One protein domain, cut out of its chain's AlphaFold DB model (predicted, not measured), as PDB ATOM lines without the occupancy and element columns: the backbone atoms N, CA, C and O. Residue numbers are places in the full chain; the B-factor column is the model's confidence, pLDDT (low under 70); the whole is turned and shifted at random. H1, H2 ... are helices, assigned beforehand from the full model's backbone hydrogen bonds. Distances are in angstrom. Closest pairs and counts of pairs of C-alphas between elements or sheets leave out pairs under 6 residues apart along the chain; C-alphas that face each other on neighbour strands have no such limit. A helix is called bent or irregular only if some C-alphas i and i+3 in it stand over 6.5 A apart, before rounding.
ATOM      1  N   ASP A 333      19.153 -10.243 -28.146       84.69
ATOM      2  CA  ASP A 333      19.102 -10.227 -29.610       84.69
ATOM      3  C   ASP A 333      20.288 -10.944 -30.245       84.69
ATOM      4  O   ASP A 333      20.141 -11.568 -31.298       84.69
ATOM      5  N   GLN A 334      21.461 -10.875 -29.615       82.44
ATOM      6  CA  GLN A 334      22.593 -11.691 -30.019       82.44
ATOM      7  C   GLN A 334      22.271 -13.178 -29.907       82.44
ATOM      8  O   GLN A 334      22.494 -13.921 -30.860       82.44
ATOM      9  N   PHE A 335      21.672 -13.600 -28.796       82.75
ATOM     10  CA  PHE A 335      21.316 -14.999 -28.598       82.75
ATOM     11  C   PHE A 335      20.222 -15.468 -29.568       82.75
ATOM     12  O   PHE A 335      20.303 -16.563 -30.117       82.75
ATOM     13  N   ILE A 336      19.229 -14.616 -29.852       88.81
ATOM     14  CA  ILE A 336      18.193 -14.866 -30.868       88.81
ATOM     15  C   ILE A 336      18.834 -15.103 -32.242       88.81
ATOM     16  O   ILE A 336      18.456 -16.047 -32.935       88.81
ATOM     17  N   ARG A 337      19.831 -14.290 -32.624       85.94
ATOM     18  CA  ARG A 337      20.583 -14.474 -33.877       85.94
ATOM     19  C   ARG A 337      21.360 -15.783 -33.896       85.94
ATOM     20  O   ARG A 337      21.222 -16.541 -34.848       85.94
ATOM     21  N   GLU A 338      22.157 -16.039 -32.862       82.56
ATOM     22  CA  GLU A 338      23.031 -17.218 -32.776       82.56
ATOM     23  C   GLU A 338      22.235 -18.531 -32.765       82.56
ATOM     24  O   GLU A 338      22.679 -19.531 -33.321       82.56
ATOM     25  N   GLN A 339      21.028 -18.521 -32.195       84.31
ATOM     26  CA  GLN A 339      20.126 -19.674 -32.182       84.31
ATOM     27  C   GLN A 339      19.215 -19.751 -33.415       84.31
ATOM     28  O   GLN A 339      18.319 -20.592 -33.451       84.31
ATOM     29  N   GLY A 340      19.377 -18.886 -34.423       86.12
ATOM     30  CA  GLY A 340      18.533 -18.890 -35.626       86.12
ATOM     31  C   GLY A 340      17.038 -18.746 -35.314       86.12
ATOM     32  O   GLY A 340      16.206 -19.434 -35.914       86.12
ATOM     33  N   LEU A 341      16.708 -17.926 -34.313       89.81
ATOM     34  CA  LEU A 341      15.342 -17.579 -33.943       89.81
ATOM     35  C   LEU A 341      14.871 -16.358 -34.745       89.81
ATOM     36  O   LEU A 341      15.662 -15.502 -35.150       89.81
ATOM     37  N   SER A 342      13.559 -16.263 -34.952       89.75
ATOM     38  CA  SER A 342      12.932 -15.168 -35.686       89.75
ATOM     39  C   SER A 342      13.227 -13.819 -35.024       89.75
ATOM     40  O   SER A 342      13.044 -13.636 -33.816       89.75
ATOM     41  N   ARG A 343      13.663 -12.862 -35.847       88.12
ATOM     42  CA  ARG A 343      13.944 -11.470 -35.462       88.12
ATOM     43  C   ARG A 343      12.813 -10.501 -35.804       88.12
ATOM     44  O   ARG A 343      12.989  -9.295 -35.643       88.12
ATOM     45  N   ALA A 344      11.677 -11.013 -36.281       87.62
ATOM     46  CA  ALA A 344      10.511 -10.189 -36.572       87.62
ATOM     47  C   ALA A 344      10.083  -9.408 -35.310       87.62
ATOM     48  O   ALA A 344      10.144  -9.974 -34.206       87.62
ATOM     49  N   PRO A 345       9.668  -8.133 -35.431       87.62
ATOM     50  CA  PRO A 345       9.294  -7.307 -34.285       87.62
ATOM     51  C   PRO A 345       8.251  -7.972 -33.379       87.62
ATOM     52  O   PRO A 345       8.403  -7.935 -32.157       87.62
ATOM     53  N   GLU A 346       7.258  -8.659 -33.957       88.50
ATOM     54  CA  GLU A 346       6.222  -9.379 -33.208       88.50
ATOM     55  C   GLU A 346       6.744 -10.569 -32.381       88.50
ATOM     56  O   GLU A 346       6.138 -10.947 -31.378       88.50
ATOM     57  N   HIS A 347       7.879 -11.166 -32.754       89.44
ATOM     58  CA  HIS A 347       8.442 -12.340 -32.081       89.44
ATOM     59  C   HIS A 347       9.533 -11.991 -31.071       89.44
ATOM     60  O   HIS A 347       9.838 -12.797 -30.190       89.44
ATOM     61  N   ARG A 348      10.114 -10.792 -31.168       84.81
ATOM     62  CA  ARG A 348      11.324 -10.406 -30.435       84.81
ATOM     63  C   ARG A 348      11.173 -10.514 -28.919       84.81
ATOM     64  O   ARG A 348      12.018 -11.122 -28.272       84.81
ATOM     65  N   ALA A 349      10.085  -9.991 -28.349       81.88
ATOM     66  CA  ALA A 349       9.850 -10.046 -26.901       81.88
ATOM     67  C   ALA A 349       9.656 -11.487 -26.394       81.88
ATOM     68  O   ALA A 349      10.209 -11.869 -25.360       81.88
ATOM     69  N   ARG A 350       8.920 -12.307 -27.156       87.06
ATOM     70  CA  ARG A 350       8.685 -13.726 -26.849       87.06
ATOM     71  C   ARG A 350       9.992 -14.515 -26.910       87.06
ATOM     72  O   ARG A 350      10.334 -15.209 -25.958       87.06
ATOM     73  N   ASN A 351      10.765 -14.337 -27.980       91.25
ATOM     74  CA  ASN A 351      12.063 -14.979 -28.149       91.25
ATOM     75  C   ASN A 351      13.079 -14.513 -27.094       91.25
ATOM     76  O   ASN A 351      13.831 -15.337 -26.588       91.25
ATOM     77  N   ALA A 352      13.052 -13.244 -26.674       84.94
ATOM     78  CA  ALA A 352      13.890 -12.750 -25.579       84.94
ATOM     79  C   ALA A 352      13.571 -13.441 -24.237       84.94
ATOM     80  O   ALA A 352      14.479 -13.783 -23.479       84.94
ATOM     81  N   ALA A 353      12.292 -13.687 -23.937       81.25
ATOM     82  CA  ALA A 353      11.900 -14.452 -22.753       81.25
ATOM     83  C   ALA A 353      12.350 -15.918 -22.854       81.25
ATOM     84  O   ALA A 353      12.910 -16.462 -21.904       81.25
ATOM     85  N   VAL A 354      12.175 -16.534 -24.025       88.94
ATOM     86  CA  VAL A 354      12.604 -17.911 -24.311       88.94
ATOM     87  C   VAL A 354      14.104 -18.093 -24.098       88.94
ATOM     88  O   VAL A 354      14.494 -19.019 -23.393       88.94
ATOM     89  N   VAL A 355      14.951 -17.218 -24.647       89.50
ATOM     90  CA  VAL A 355      16.412 -17.360 -24.507       89.50
ATOM     91  C   VAL A 355      16.872 -17.195 -23.059       89.50
ATOM     92  O   VAL A 355      17.784 -17.893 -22.630       89.50
ATOM     93  N   ARG A 356      16.205 -16.344 -22.268       85.12
ATOM     94  CA  ARG A 356      16.476 -16.198 -20.828       85.12
ATOM     95  C   ARG A 356      16.070 -17.441 -20.044       85.12
ATOM     96  O   ARG A 356      16.841 -17.909 -19.213       85.12
ATOM     97  N   VAL A 357      14.890 -17.999 -20.325       83.44
ATOM     98  CA  VAL A 357      14.436 -19.250 -19.698       83.44
ATOM     99  C   VAL A 357      15.355 -20.409 -20.081       83.44
ATOM    100  O   VAL A 357      15.726 -21.192 -19.214       83.44
ATOM    101  N   LEU A 358      15.794 -20.487 -21.339       88.25
ATOM    102  CA  LEU A 358      16.767 -21.482 -21.789       88.25
ATOM    103  C   LEU A 358      18.116 -21.321 -21.073       88.25
ATOM    104  O   LEU A 358      18.677 -22.310 -20.608       88.25
ATOM    105  N   ALA A 359      18.612 -20.089 -20.935       85.25
ATOM    106  CA  ALA A 359      19.868 -19.801 -20.246       85.25
ATOM    107  C   ALA A 359      19.837 -20.159 -18.752       85.25
ATOM    108  O   ALA A 359      20.864 -20.533 -18.199       85.25
ATOM    109  N   LEU A 360      18.669 -20.076 -18.106       81.94
ATOM    110  CA  LEU A 360      18.474 -20.534 -16.726       81.94
ATOM    111  C   LEU A 360      18.203 -22.042 -16.629       81.94
ATOM    112  O   LEU A 360      18.574 -22.671 -15.641       81.94
ATOM    113  N   GLY A 361      17.563 -22.628 -17.643       83.31
ATOM    114  CA  GLY A 361      17.211 -24.044 -17.679       83.31
ATOM    115  C   GLY A 361      18.395 -24.957 -17.994       83.31
ATOM    116  O   GLY A 361      18.512 -26.021 -17.394       83.31
ATOM    117  N   LEU A 362      19.299 -24.551 -18.889       86.94
ATOM    118  CA  LEU A 362      20.444 -25.373 -19.300       86.94
ATOM    119  C   LEU A 362      21.394 -25.736 -18.135       86.94
ATOM    120  O   LEU A 362      21.767 -26.907 -18.041       86.94
ATOM    121  N   PRO A 363      21.735 -24.823 -17.201       84.81
ATOM    122  CA  PRO A 363      22.468 -25.164 -15.980       84.81
ATOM    123  C   PRO A 363      21.860 -26.318 -15.168       84.81
ATOM    124  O   PRO A 363      22.593 -27.089 -14.546       84.81
ATOM    125  N   LEU A 364      20.531 -26.488 -15.194       82.94
ATOM    126  CA  LEU A 364      19.856 -27.555 -14.450       82.94
ATOM    127  C   LEU A 364      20.251 -28.951 -14.946       82.94
ATOM    128  O   LEU A 364      20.248 -29.884 -14.148       82.94
ATOM    129  N   ALA A 365      20.675 -29.089 -16.208       85.06
ATOM    130  CA  ALA A 365      21.196 -30.347 -16.743       85.06
ATOM    131  C   ALA A 365      22.477 -30.817 -16.028       85.06
ATOM    132  O   ALA A 365      22.768 -32.008 -16.031       85.06
ATOM    133  N   PHE A 366      23.212 -29.904 -15.387       83.69
ATOM    134  CA  PHE A 366      24.403 -30.214 -14.594       83.69
ATOM    135  C   PHE A 366      24.085 -30.290 -13.098       83.69
ATOM    136  O   PHE A 366      24.531 -31.210 -12.413       83.69
ATOM    137  N   VAL A 367      23.280 -29.348 -12.589       79.31
ATOM    138  CA  VAL A 367      22.938 -29.277 -11.158       79.31
ATOM    139  C   VAL A 367      22.109 -30.481 -10.714       79.31
ATOM    140  O   VAL A 367      22.376 -31.045  -9.657       79.31
ATOM    141  N   VAL A 368      21.118 -30.903 -11.507       84.00
ATOM    142  CA  VAL A 368      20.206 -31.987 -11.114       84.00
ATOM    143  C   VAL A 368      20.948 -33.319 -10.947       84.00
ATOM    144  O   VAL A 368      20.839 -33.894  -9.863       84.00
ATOM    145  N   PRO A 369      21.750 -33.810 -11.915       84.06
ATOM    146  CA  PRO A 369      22.530 -35.029 -11.707       84.06
ATOM    147  C   PRO A 369      23.505 -34.917 -10.534       84.06
ATOM    148  O   PRO A 369      23.599 -35.852  -9.743       84.06
ATOM    149  N   ALA A 370      24.175 -33.770 -10.371       79.56
ATOM    150  CA  ALA A 370      25.116 -33.555  -9.273       79.56
ATOM    151  C   ALA A 370      24.447 -33.652  -7.891       79.56
ATOM    152  O   ALA A 370      25.050 -34.176  -6.953       79.56
ATOM    153  N   LEU A 371      23.203 -33.179  -7.766       73.94
ATOM    154  CA  LEU A 371      22.415 -33.306  -6.541       73.94
ATOM    155  C   LEU A 371      21.880 -34.724  -6.344       73.94
ATOM    156  O   LEU A 371      21.912 -35.218  -5.225       73.94
ATOM    157  N   LEU A 372      21.402 -35.384  -7.403       84.12
ATOM    158  CA  LEU A 372      20.770 -36.701  -7.293       84.12
ATOM    159  C   LEU A 372      21.779 -37.827  -7.048       84.12
ATOM    160  O   LEU A 372      21.536 -38.659  -6.177       84.12
ATOM    161  N   VAL A 373      22.903 -37.847  -7.770       80.94
ATOM    162  CA  VAL A 373      23.914 -38.920  -7.682       80.94
ATOM    163  C   VAL A 373      24.619 -38.925  -6.326       80.94
ATOM    164  O   VAL A 373      24.913 -39.989  -5.794       80.94
ATOM    165  N   ASN A 374      24.831 -37.750  -5.733       72.94
ATOM    166  CA  ASN A 374      25.549 -37.607  -4.464       72.94
ATOM    167  C   ASN A 374      24.628 -37.619  -3.230       72.94
ATOM    168  O   ASN A 374      25.045 -37.187  -2.155       72.94
ATOM    169  N   SER A 375      23.367 -38.047  -3.373       76.44
ATOM    170  CA  SER A 375      22.359 -37.956  -2.308       76.44
ATOM    171  C   SER A 375      21.682 -39.294  -2.004       76.44
ATOM    172  O   SER A 375      21.172 -39.990  -2.888       76.44
ATOM    173  N   ASN A 376      21.620 -39.630  -0.714       81.44
ATOM    174  CA  ASN A 376      20.821 -40.753  -0.222       81.44
ATOM    175  C   ASN A 376      19.322 -40.400  -0.226       81.44
ATOM    176  O   ASN A 376      18.947 -39.241  -0.399       81.44
ATOM    177  N   SER A 377      18.446 -41.397  -0.049       78.00
ATOM    178  CA  SER A 377      16.981 -41.210  -0.064       78.00
ATOM    179  C   SER A 377      16.484 -40.159   0.929       78.00
ATOM    180  O   SER A 377      15.533 -39.438   0.632       78.00
ATOM    181  N   ASP A 378      17.164 -40.051   2.069       82.31
ATOM    182  CA  ASP A 378      16.746 -39.212   3.194       82.31
ATOM    183  C   ASP A 378      17.427 -37.832   3.172       82.31
ATOM    184  O   ASP A 378      17.173 -36.986   4.028       82.31
ATOM    185  N   ASP A 379      18.293 -37.581   2.185       81.00
ATOM    186  CA  ASP A 379      19.024 -36.326   2.054       81.00
ATOM    187  C   ASP A 379      18.133 -35.241   1.412       81.00
ATOM    188  O   ASP A 379      17.646 -35.423   0.287       81.00
ATOM    189  N   PRO A 380      17.938 -34.071   2.054       77.44
ATOM    190  CA  PRO A 380      17.143 -32.977   1.493       77.44
ATOM    191  C   PRO A 380      17.646 -32.494   0.122       77.44
ATOM    192  O   PRO A 380      16.847 -32.016  -0.688       77.44
ATOM    193  N   ARG A 381      18.940 -32.665  -0.195       75.56
ATOM    194  CA  ARG A 381      19.516 -32.335  -1.512       75.56
ATOM    195  C   ARG A 381      18.869 -33.129  -2.644       75.56
ATOM    196  O   ARG A 381      18.693 -32.584  -3.734       75.56
ATOM    197  N   ARG A 382      18.443 -34.369  -2.381       80.75
ATOM    198  CA  ARG A 382      17.742 -35.215  -3.354       80.75
ATOM    199  C   ARG A 382      16.409 -34.602  -3.762       80.75
ATOM    200  O   ARG A 382      16.110 -34.491  -4.949       80.75
ATOM    201  N   TRP A 383      15.625 -34.162  -2.779       82.81
ATOM    202  CA  TRP A 383      14.321 -33.538  -3.005       82.81
ATOM    203  C   TRP A 383      14.444 -32.195  -3.726       82.81
ATOM    204  O   TRP A 383      13.656 -31.916  -4.629       82.81
ATOM    205  N   ILE A 384      15.477 -31.410  -3.403       78.62
ATOM    206  CA  ILE A 384      15.826 -30.200  -4.161       78.62
ATOM    207  C   ILE A 384      16.161 -30.563  -5.613       78.62
ATOM    208  O   ILE A 384      15.644 -29.930  -6.530       78.62
ATOM    209  N   GLY A 385      16.963 -31.607  -5.841       78.69
ATOM    210  CA  GLY A 385      17.283 -32.109  -7.180       78.69
ATOM    211  C   GLY A 385      16.038 -32.503  -7.981       78.69
ATOM    212  O   GLY A 385      15.903 -32.101  -9.134       78.69
ATOM    213  N   ILE A 386      15.092 -33.218  -7.363       85.88
ATOM    214  CA  ILE A 386      13.810 -33.596  -7.987       85.88
ATOM    215  C   ILE A 386      12.980 -32.354  -8.333       85.88
ATOM    216  O   ILE A 386      12.477 -32.242  -9.451       85.88
ATOM    217  N   LEU A 387      12.858 -31.396  -7.409       86.62
ATOM    218  CA  LEU A 387      12.125 -30.152  -7.655       86.62
ATOM    219  C   LEU A 387      12.744 -29.359  -8.815       86.62
ATOM    220  O   LEU A 387      12.030 -28.904  -9.707       86.62
ATOM    221  N   LEU A 388      14.072 -29.239  -8.843       82.31
ATOM    222  CA  LEU A 388      14.798 -28.589  -9.932       82.31
ATOM    223  C   LEU A 388      14.633 -29.335 -11.263       82.31
ATOM    224  O   LEU A 388      14.545 -28.685 -12.303       82.31
ATOM    225  N   ALA A 389      14.521 -30.666 -11.250       88.31
ATOM    226  CA  ALA A 389      14.212 -31.444 -12.448       88.31
ATOM    227  C   ALA A 389      12.829 -31.080 -13.010       88.31
ATOM    228  O   ALA A 389      12.698 -30.841 -14.211       88.31
ATOM    229  N   VAL A 390      11.811 -30.953 -12.148       90.62
ATOM    230  CA  VAL A 390      10.467 -30.496 -12.549       90.62
ATOM    231  C   VAL A 390      10.526 -29.082 -13.131       90.62
ATOM    232  O   VAL A 390       9.968 -28.837 -14.200       90.62
ATOM    233  N   VAL A 391      11.248 -28.164 -12.482       84.88
ATOM    234  CA  VAL A 391      11.462 -26.800 -12.997       84.88
ATOM    235  C   VAL A 391      12.140 -26.827 -14.370       84.88
ATOM    236  O   VAL A 391      11.708 -26.111 -15.271       84.88
ATOM    237  N   GLY A 392      13.146 -27.682 -14.566       83.94
ATOM    238  CA  GLY A 392      13.822 -27.866 -15.850       83.94
ATOM    239  C   GLY A 392      12.883 -28.358 -16.953       83.94
ATOM    240  O   GLY A 392      12.898 -27.814 -18.057       83.94
ATOM    241  N   VAL A 393      12.004 -29.318 -16.650       90.56
ATOM    242  CA  VAL A 393      10.978 -29.803 -17.591       90.56
ATOM    243  C   VAL A 393       9.993 -28.690 -17.955       90.56
ATOM    244  O   VAL A 393       9.695 -28.499 -19.134       90.56
ATOM    245  N   LEU A 394       9.520 -27.915 -16.975       88.88
ATOM    246  CA  LEU A 394       8.618 -26.785 -17.213       88.88
ATOM    247  C   LEU A 394       9.286 -25.681 -18.045       88.88
ATOM    248  O   LEU A 394       8.661 -25.138 -18.957       88.88
ATOM    249  N   ALA A 395      10.559 -25.380 -17.778       85.56
ATOM    250  CA  ALA A 395      11.353 -24.440 -18.564       85.56
ATOM    251  C   ALA A 395      11.522 -24.927 -20.013       85.56
ATOM    252  O   ALA A 395      11.290 -24.161 -20.948       85.56
ATOM    253  N   GLY A 396      11.844 -26.210 -20.209       88.81
ATOM    254  CA  GLY A 396      11.936 -26.834 -21.529       88.81
ATOM    255  C   GLY A 396      10.611 -26.792 -22.290       88.81
ATOM    256  O   GLY A 396      10.583 -26.416 -23.461       88.81
ATOM    257  N   TYR A 397       9.497 -27.085 -21.615       90.00
ATOM    258  CA  TYR A 397       8.158 -26.962 -22.188       90.00
ATOM    259  C   TYR A 397       7.835 -25.517 -22.585       90.00
ATOM    260  O   TYR A 397       7.339 -25.276 -23.687       90.00
ATOM    261  N   TYR A 398       8.143 -24.545 -21.720       90.38
ATOM    262  CA  TYR A 398       7.950 -23.127 -22.013       90.38
ATOM    263  C   TYR A 398       8.752 -22.696 -23.245       90.38
ATOM    264  O   TYR A 398       8.186 -22.057 -24.134       90.38
ATOM    265  N   VAL A 399      10.036 -23.068 -23.319       89.44
ATOM    266  CA  VAL A 399      10.919 -22.790 -24.462       89.44
ATOM    267  C   VAL A 399      10.352 -23.417 -25.729       89.44
ATOM    268  O   VAL A 399      10.113 -22.702 -26.698       89.44
ATOM    269  N   TRP A 400      10.050 -24.717 -25.706       91.69
ATOM    270  CA  TRP A 400       9.501 -25.429 -26.858       91.69
ATOM    271  C   TRP A 400       8.194 -24.811 -27.358       91.69
ATOM    272  O   TRP A 400       8.015 -24.647 -28.562       91.69
ATOM    273  N   ARG A 401       7.291 -24.431 -26.448       91.44
ATOM    274  CA  ARG A 401       5.995 -23.843 -26.797       91.44
ATOM    275  C   ARG A 401       6.107 -22.416 -27.334       91.44
ATOM    276  O   ARG A 401       5.247 -22.011 -28.110       91.44
ATOM    277  N   ASN A 402       7.101 -21.642 -26.896       88.94
ATOM    278  CA  ASN A 402       7.159 -20.201 -27.159       88.94
ATOM    279  C   ASN A 402       8.253 -19.749 -28.123       88.94
ATOM    280  O   ASN A 402       8.149 -18.639 -28.643       88.94
ATOM    281  N   GLN A 403       9.278 -20.562 -28.378       90.88
ATOM    282  CA  GLN A 403      10.335 -20.210 -29.326       90.88
ATOM    283  C   GLN A 403       9.765 -20.037 -30.731       90.88
ATOM    284  O   GLN A 403       8.976 -20.869 -31.160       90.88
ATOM    285  N   ARG A 404      10.162 -18.990 -31.453       90.75
ATOM    286  CA  ARG A 404       9.826 -18.785 -32.868       90.75
ATOM    287  C   ARG A 404      11.076 -18.935 -33.705       90.75
ATOM    288  O   ARG A 404      11.985 -18.113 -33.572       90.75
ATOM    289  N   VAL A 405      11.123 -19.960 -34.547       88.75
ATOM    290  CA  VAL A 405      12.287 -20.253 -35.391       88.75
ATOM    291  C   VAL A 405      12.246 -19.404 -36.662       88.75
ATOM    292  O   VAL A 405      11.180 -19.154 -37.220       88.75
ATOM    293  N   ASP A 406      13.406 -18.940 -37.131       85.81
ATOM    294  CA  ASP A 406      13.519 -18.315 -38.452       85.81
ATOM    295  C   ASP A 406      13.571 -19.401 -39.537       85.81
ATOM    296  O   ASP A 406      14.636 -19.810 -39.994       85.81
ATOM    297  N   VAL A 407      12.398 -19.927 -39.891       84.81
ATOM    298  CA  VAL A 407      12.247 -21.036 -40.845       84.81
ATOM    299  C   VAL A 407      12.839 -20.693 -42.214       84.81
ATOM    300  O   VAL A 407      13.591 -21.486 -42.779       84.81
ATOM    301  N   ALA A 408      12.547 -19.494 -42.722       82.00
ATOM    302  CA  ALA A 408      13.058 -19.029 -44.007       82.00
ATOM    303  C   ALA A 408      14.584 -18.859 -43.970       82.00
ATOM    304  O   ALA A 408      15.280 -19.350 -44.859       82.00
ATOM    305  N   GLY A 409      15.111 -18.234 -42.908       80.44
ATOM    306  CA  GLY A 409      16.550 -18.064 -42.718       80.44
ATOM    307  C   GLY A 409      17.301 -19.393 -42.630       80.44
ATOM    308  O   GLY A 409      18.329 -19.558 -43.286       80.44
ATOM    309  N   ARG A 410      16.772 -20.372 -41.881       83.12
ATOM    310  CA  ARG A 410      17.393 -21.700 -41.740       83.12
ATOM    311  C   ARG A 410      17.341 -22.522 -43.023       83.12
ATOM    312  O   ARG A 410      18.328 -23.175 -43.352       83.12
ATOM    313  N   SER A 411      16.228 -22.465 -43.756       82.94
ATOM    314  CA  SER A 411      16.109 -23.124 -45.059       82.94
ATOM    315  C   SER A 411      17.120 -22.560 -46.058       82.94
ATOM    316  O   SER A 411      17.761 -23.324 -46.773       82.94
ATOM    317  N   ALA A 412      17.303 -21.236 -46.084       82.88
ATOM    318  CA  ALA A 412      18.265 -20.585 -46.971       82.88
ATOM    319  C   ALA A 412      19.725 -20.924 -46.621       82.88
ATOM    320  O   ALA A 412      20.565 -21.016 -47.511       82.88
ATOM    321  N   SER A 413      20.032 -21.133 -45.337       77.50
ATOM    322  CA  SER A 413      21.382 -21.483 -44.878       77.50
ATOM    323  C   SER A 413      21.662 -22.990 -44.843       77.50
ATOM    324  O   SER A 413      22.742 -23.386 -44.409       77.50
ATOM    325  N   GLY A 414      20.692 -23.841 -45.204       79.56
ATOM    326  CA  GLY A 414      20.790 -25.298 -45.050       79.56
ATOM    327  C   GLY A 414      20.939 -25.762 -43.593       79.56
ATOM    328  O   GLY A 414      21.407 -26.871 -43.339       79.56
ATOM    329  N   ALA A 415      20.582 -24.916 -42.621       76.88
ATOM    330  CA  ALA A 415      20.711 -25.249 -41.209       76.88
ATOM    331  C   ALA A 415      19.588 -26.210 -40.784       76.88
ATOM    332  O   ALA A 415      18.442 -26.046 -41.213       76.88
ATOM    333  N   PRO A 416      19.863 -27.187 -39.899       75.19
ATOM    334  CA  PRO A 416      18.830 -28.092 -39.418       75.19
ATOM    335  C   PRO A 416      17.702 -27.313 -38.729       75.19
ATOM    336  O   PRO A 416      17.931 -26.430 -37.900       75.19
ATOM    337  N   MET A 417      16.457 -27.670 -39.050       70.50
ATOM    338  CA  MET A 417      15.251 -26.994 -38.552       70.50
ATOM    339  C   MET A 417      15.020 -27.175 -37.042       70.50
ATOM    340  O   MET A 417      14.344 -26.362 -36.415       70.50
ATOM    341  N   GLY A 418      15.630 -28.199 -36.434       72.25
ATOM    342  CA  GLY A 418      15.500 -28.493 -35.006       72.25
ATOM    343  C   GLY A 418      14.075 -28.887 -34.596       72.25
ATOM    344  O   GLY A 418      13.245 -29.277 -35.419       72.25
ATOM    345  N   VAL A 419      13.784 -28.807 -33.294       76.00
ATOM    346  CA  VAL A 419      12.450 -29.116 -32.759       76.00
ATOM    347  C   VAL A 419      11.545 -27.895 -32.899       76.00
ATOM    348  O   VAL A 419      11.554 -26.998 -32.058       76.00
ATOM    349  N   LEU A 420      10.737 -27.882 -33.957       80.44
ATOM    350  CA  LEU A 420       9.750 -26.829 -34.197       80.44
ATOM    351  C   LEU A 420       8.666 -26.799 -33.110       80.44
ATOM    352  O   LEU A 420       8.199 -27.854 -32.652       80.44
ATOM    353  N   ASN A 421       8.235 -25.589 -32.749       86.25
ATOM    354  CA  ASN A 421       7.062 -25.394 -31.906       86.25
ATOM    355  C   ASN A 421       5.774 -25.795 -32.686       86.25
ATOM    356  O   ASN A 421       5.805 -25.974 -33.910       86.25
ATOM    357  N   PRO A 422       4.618 -25.939 -32.014       85.12
ATOM    358  CA  PRO A 422       3.364 -26.287 -32.687       85.12
ATOM    359  C   PRO A 422       2.906 -25.273 -33.748       85.12
ATOM    360  O   PRO A 422       2.346 -25.660 -34.771       85.12
ATOM    361  N   GLU A 423       3.144 -23.983 -33.517       83.44
ATOM    362  CA  GLU A 423       2.668 -22.901 -34.384       83.44
ATOM    363  C   GLU A 423       3.468 -22.804 -35.704       83.44
ATOM    364  O   GLU A 423       2.880 -22.604 -36.764       83.44
ATOM    365  N   ASP A 424       4.782 -23.012 -35.656       83.19
ATOM    366  CA  ASP A 424       5.727 -23.002 -36.776       83.19
ATOM    367  C   ASP A 424       5.496 -24.241 -37.665       83.19
ATOM    368  O   ASP A 424       5.525 -24.161 -38.896       83.19
ATOM    369  N   ARG A 425       5.159 -25.391 -37.056       83.62
ATOM    370  CA  ARG A 425       4.685 -26.580 -37.793       83.62
ATOM    371  C   ARG A 425       3.379 -26.301 -38.536       83.62
ATOM    372  O   ARG A 425       3.225 -26.725 -39.678       83.62
ATOM    373  N   ALA A 426       2.443 -25.596 -37.902       82.94
ATOM    374  CA  ALA A 426       1.168 -25.244 -38.522       82.94
ATOM    375  C   ALA A 426       1.321 -24.208 -39.649       82.94
ATOM    376  O   ALA A 426       0.524 -24.208 -40.585       82.94
ATOM    377  N   SER A 427       2.319 -23.319 -39.589       80.56
ATOM    378  CA  SER A 427       2.633 -22.425 -40.713       80.56
ATOM    379  C   SER A 427       3.264 -23.155 -41.895       80.56
ATOM    380  O   SER A 427       2.913 -22.840 -43.024       80.56
ATOM    381  N   LEU A 428       4.132 -24.145 -41.652       82.44
ATOM    382  CA  LEU A 428       4.734 -24.943 -42.727       82.44
ATOM    383  C   LEU A 428       3.682 -25.740 -43.505       82.44
ATOM    384  O   LEU A 428       3.631 -25.636 -44.723       82.44
ATOM    385  N   ARG A 429       2.777 -26.434 -42.801       80.81
ATOM    386  CA  ARG A 429       1.693 -27.206 -43.439       80.81
ATOM    387  C   ARG A 429       0.781 -26.347 -44.313       80.81
ATOM    388  O   ARG A 429       0.447 -26.735 -45.421       80.81
ATOM    389  N   ARG A 430       0.422 -25.148 -43.839       77.94
ATOM    390  CA  ARG A 430      -0.388 -24.202 -44.625       77.94
ATOM    391  C   ARG A 430       0.341 -23.664 -45.858       77.94
ATOM    392  O   ARG A 430      -0.318 -23.274 -46.811       77.94
ATOM    393  N   GLY A 431       1.672 -23.602 -45.821       73.25
ATOM    394  CA  GLY A 431       2.484 -23.229 -46.978       73.25
ATOM    395  C   GLY A 431       2.534 -24.325 -48.043       73.25
ATOM    396  O   GLY A 431       2.499 -24.002 -49.221       73.25
ATOM    397  N   GLU A 432       2.568 -25.595 -47.628       72.31
ATOM    398  CA  GLU A 432       2.547 -26.764 -48.524       72.31
ATOM    399  C   GLU A 432       1.173 -26.954 -49.191       72.31
ATOM    400  O   GLU A 432       1.100 -27.213 -50.386       72.31
ATOM    401  N   GLU A 433       0.076 -26.749 -48.457       70.50
ATOM    402  CA  GLU A 433      -1.295 -26.870 -48.991       70.50
ATOM    403  C   GLU A 433      -1.687 -25.740 -49.963       70.50
ATOM    404  O   GLU A 433      -2.672 -25.864 -50.683       70.50
ATOM    405  N   GLY A 434      -0.956 -24.620 -49.970       56.94
ATOM    406  CA  GLY A 434      -1.224 -23.464 -50.833       56.94
ATOM    407  C   GLY A 434      -0.361 -23.388 -52.096       56.94
ATOM    408  O   GLY A 434      -0.444 -22.385 -52.804       56.94
ATOM    409  N   SER A 435       0.504 -24.380 -52.338       52.94
ATOM    410  CA  SER A 435       1.391 -24.448 -53.512       52.94
ATOM    411  C   SER A 435       0.951 -25.444 -54.594       52.94
ATOM    412  O   SER A 435       1.635 -25.537 -55.614       52.94
ATOM    413  N   ASP A 436      -0.163 -26.145 -54.370       46.25
ATOM    414  CA  ASP A 436      -0.894 -26.941 -55.369       46.25
ATOM    415  C   ASP A 436      -1.987 -26.087 -56.034       46.25
ATOM    416  O   ASP A 436      -2.201 -26.246 -57.261       46.25
TER     417      ASP A 436
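This is residues 333 to 436 of the 436 residues of an uncharacterized protein of Janibacter sp. HTCC2649 (UniProt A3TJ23). One long helix, H4, has H2 and H3 packed along it one after the other, both running opposite ways to it, as a long narrow body of two rows; the small H1 packs crosswise on H2, and beyond the last residue of H4 lie the small H5 and H6, whose last part, with the tail after it, sticks out as residues 429 to 436. The printed part has 104 residues with six named helices, H1 to H6 in order along the chain, and no named strand; the class is all helix. The whole is loose, with a radius of gyration of the C-alphas of 17.7 A, and its C-alphas span 62 by 29 by 24 A, a rod.

Begin with H4, residues 380 to 402, the longest helix. At Gly 385 you will find H3, residues 364 to 373: the closest C-alphas, of Val 368 and Gly 385, are 4.9 A apart, and the two touch at a shallow tilt of 26 degrees, opposite ways, as a helical hairpin. Farther along, H2, residues 345 to 361, touches H4 at a shallow tilt of 19 degrees, opposite ways; the closest C-alphas, of Val 354 and Val 399, are 5.2 A apart. H2 and H3 meet only through their link. H2 is irregular, with C-alphas 346 and 349 standing 7.3 A apart, and its line is a rough one. H1, residues 333 to 338, touches H2 at residues 348 to 355 alone, with the C-alphas of Ile 336 and Asn 351 closest at 6.7 A; at 73 degrees the two are only just about perpendicular. Past the last residue of H4, look for H6, residues 422 to 432: the two are close but not clearly touching, the closest C-alphas, of Arg 401 and Pro 422, being 6.9 A apart, and they run the same way at a shallow tilt of 27 degrees. H5, residues 407 to 412, is close to H6 but not clearly touching it, with the C-alphas of Val 407 and Asp 424 closest at 7.9 A, and it is apart from H4. In H1, H4, H5 and H6 every O i to N i+4 pair is within hydrogen-bond range; in H2 11 of 13 are, in H3 5 of 6.

Find C-alpha 380 at (17.143, -32.977, 1.493); from there H4 runs 32.9 A to C-alpha 402 at (7.159, -20.201, -27.159). H2 measures 24.9 A from C-alpha 345 to 361, H3 13.8 A from 364 to 373, and H1 and H5 8.6 A each. H6 runs 15.9 A and ends at C-alpha 432, at (2.547, -26.764, -48.524).

The C-alphas farthest apart, of Asp 378 and Asp 436, are 62.4 A from each other. Without residues 429 to 436, which stand free, the body spans 52 by 23 by 23 A. The printed part has no cut and no long link. The mean pLDDT of the printed part is 82.6, and residues 434 to 436 are under 70.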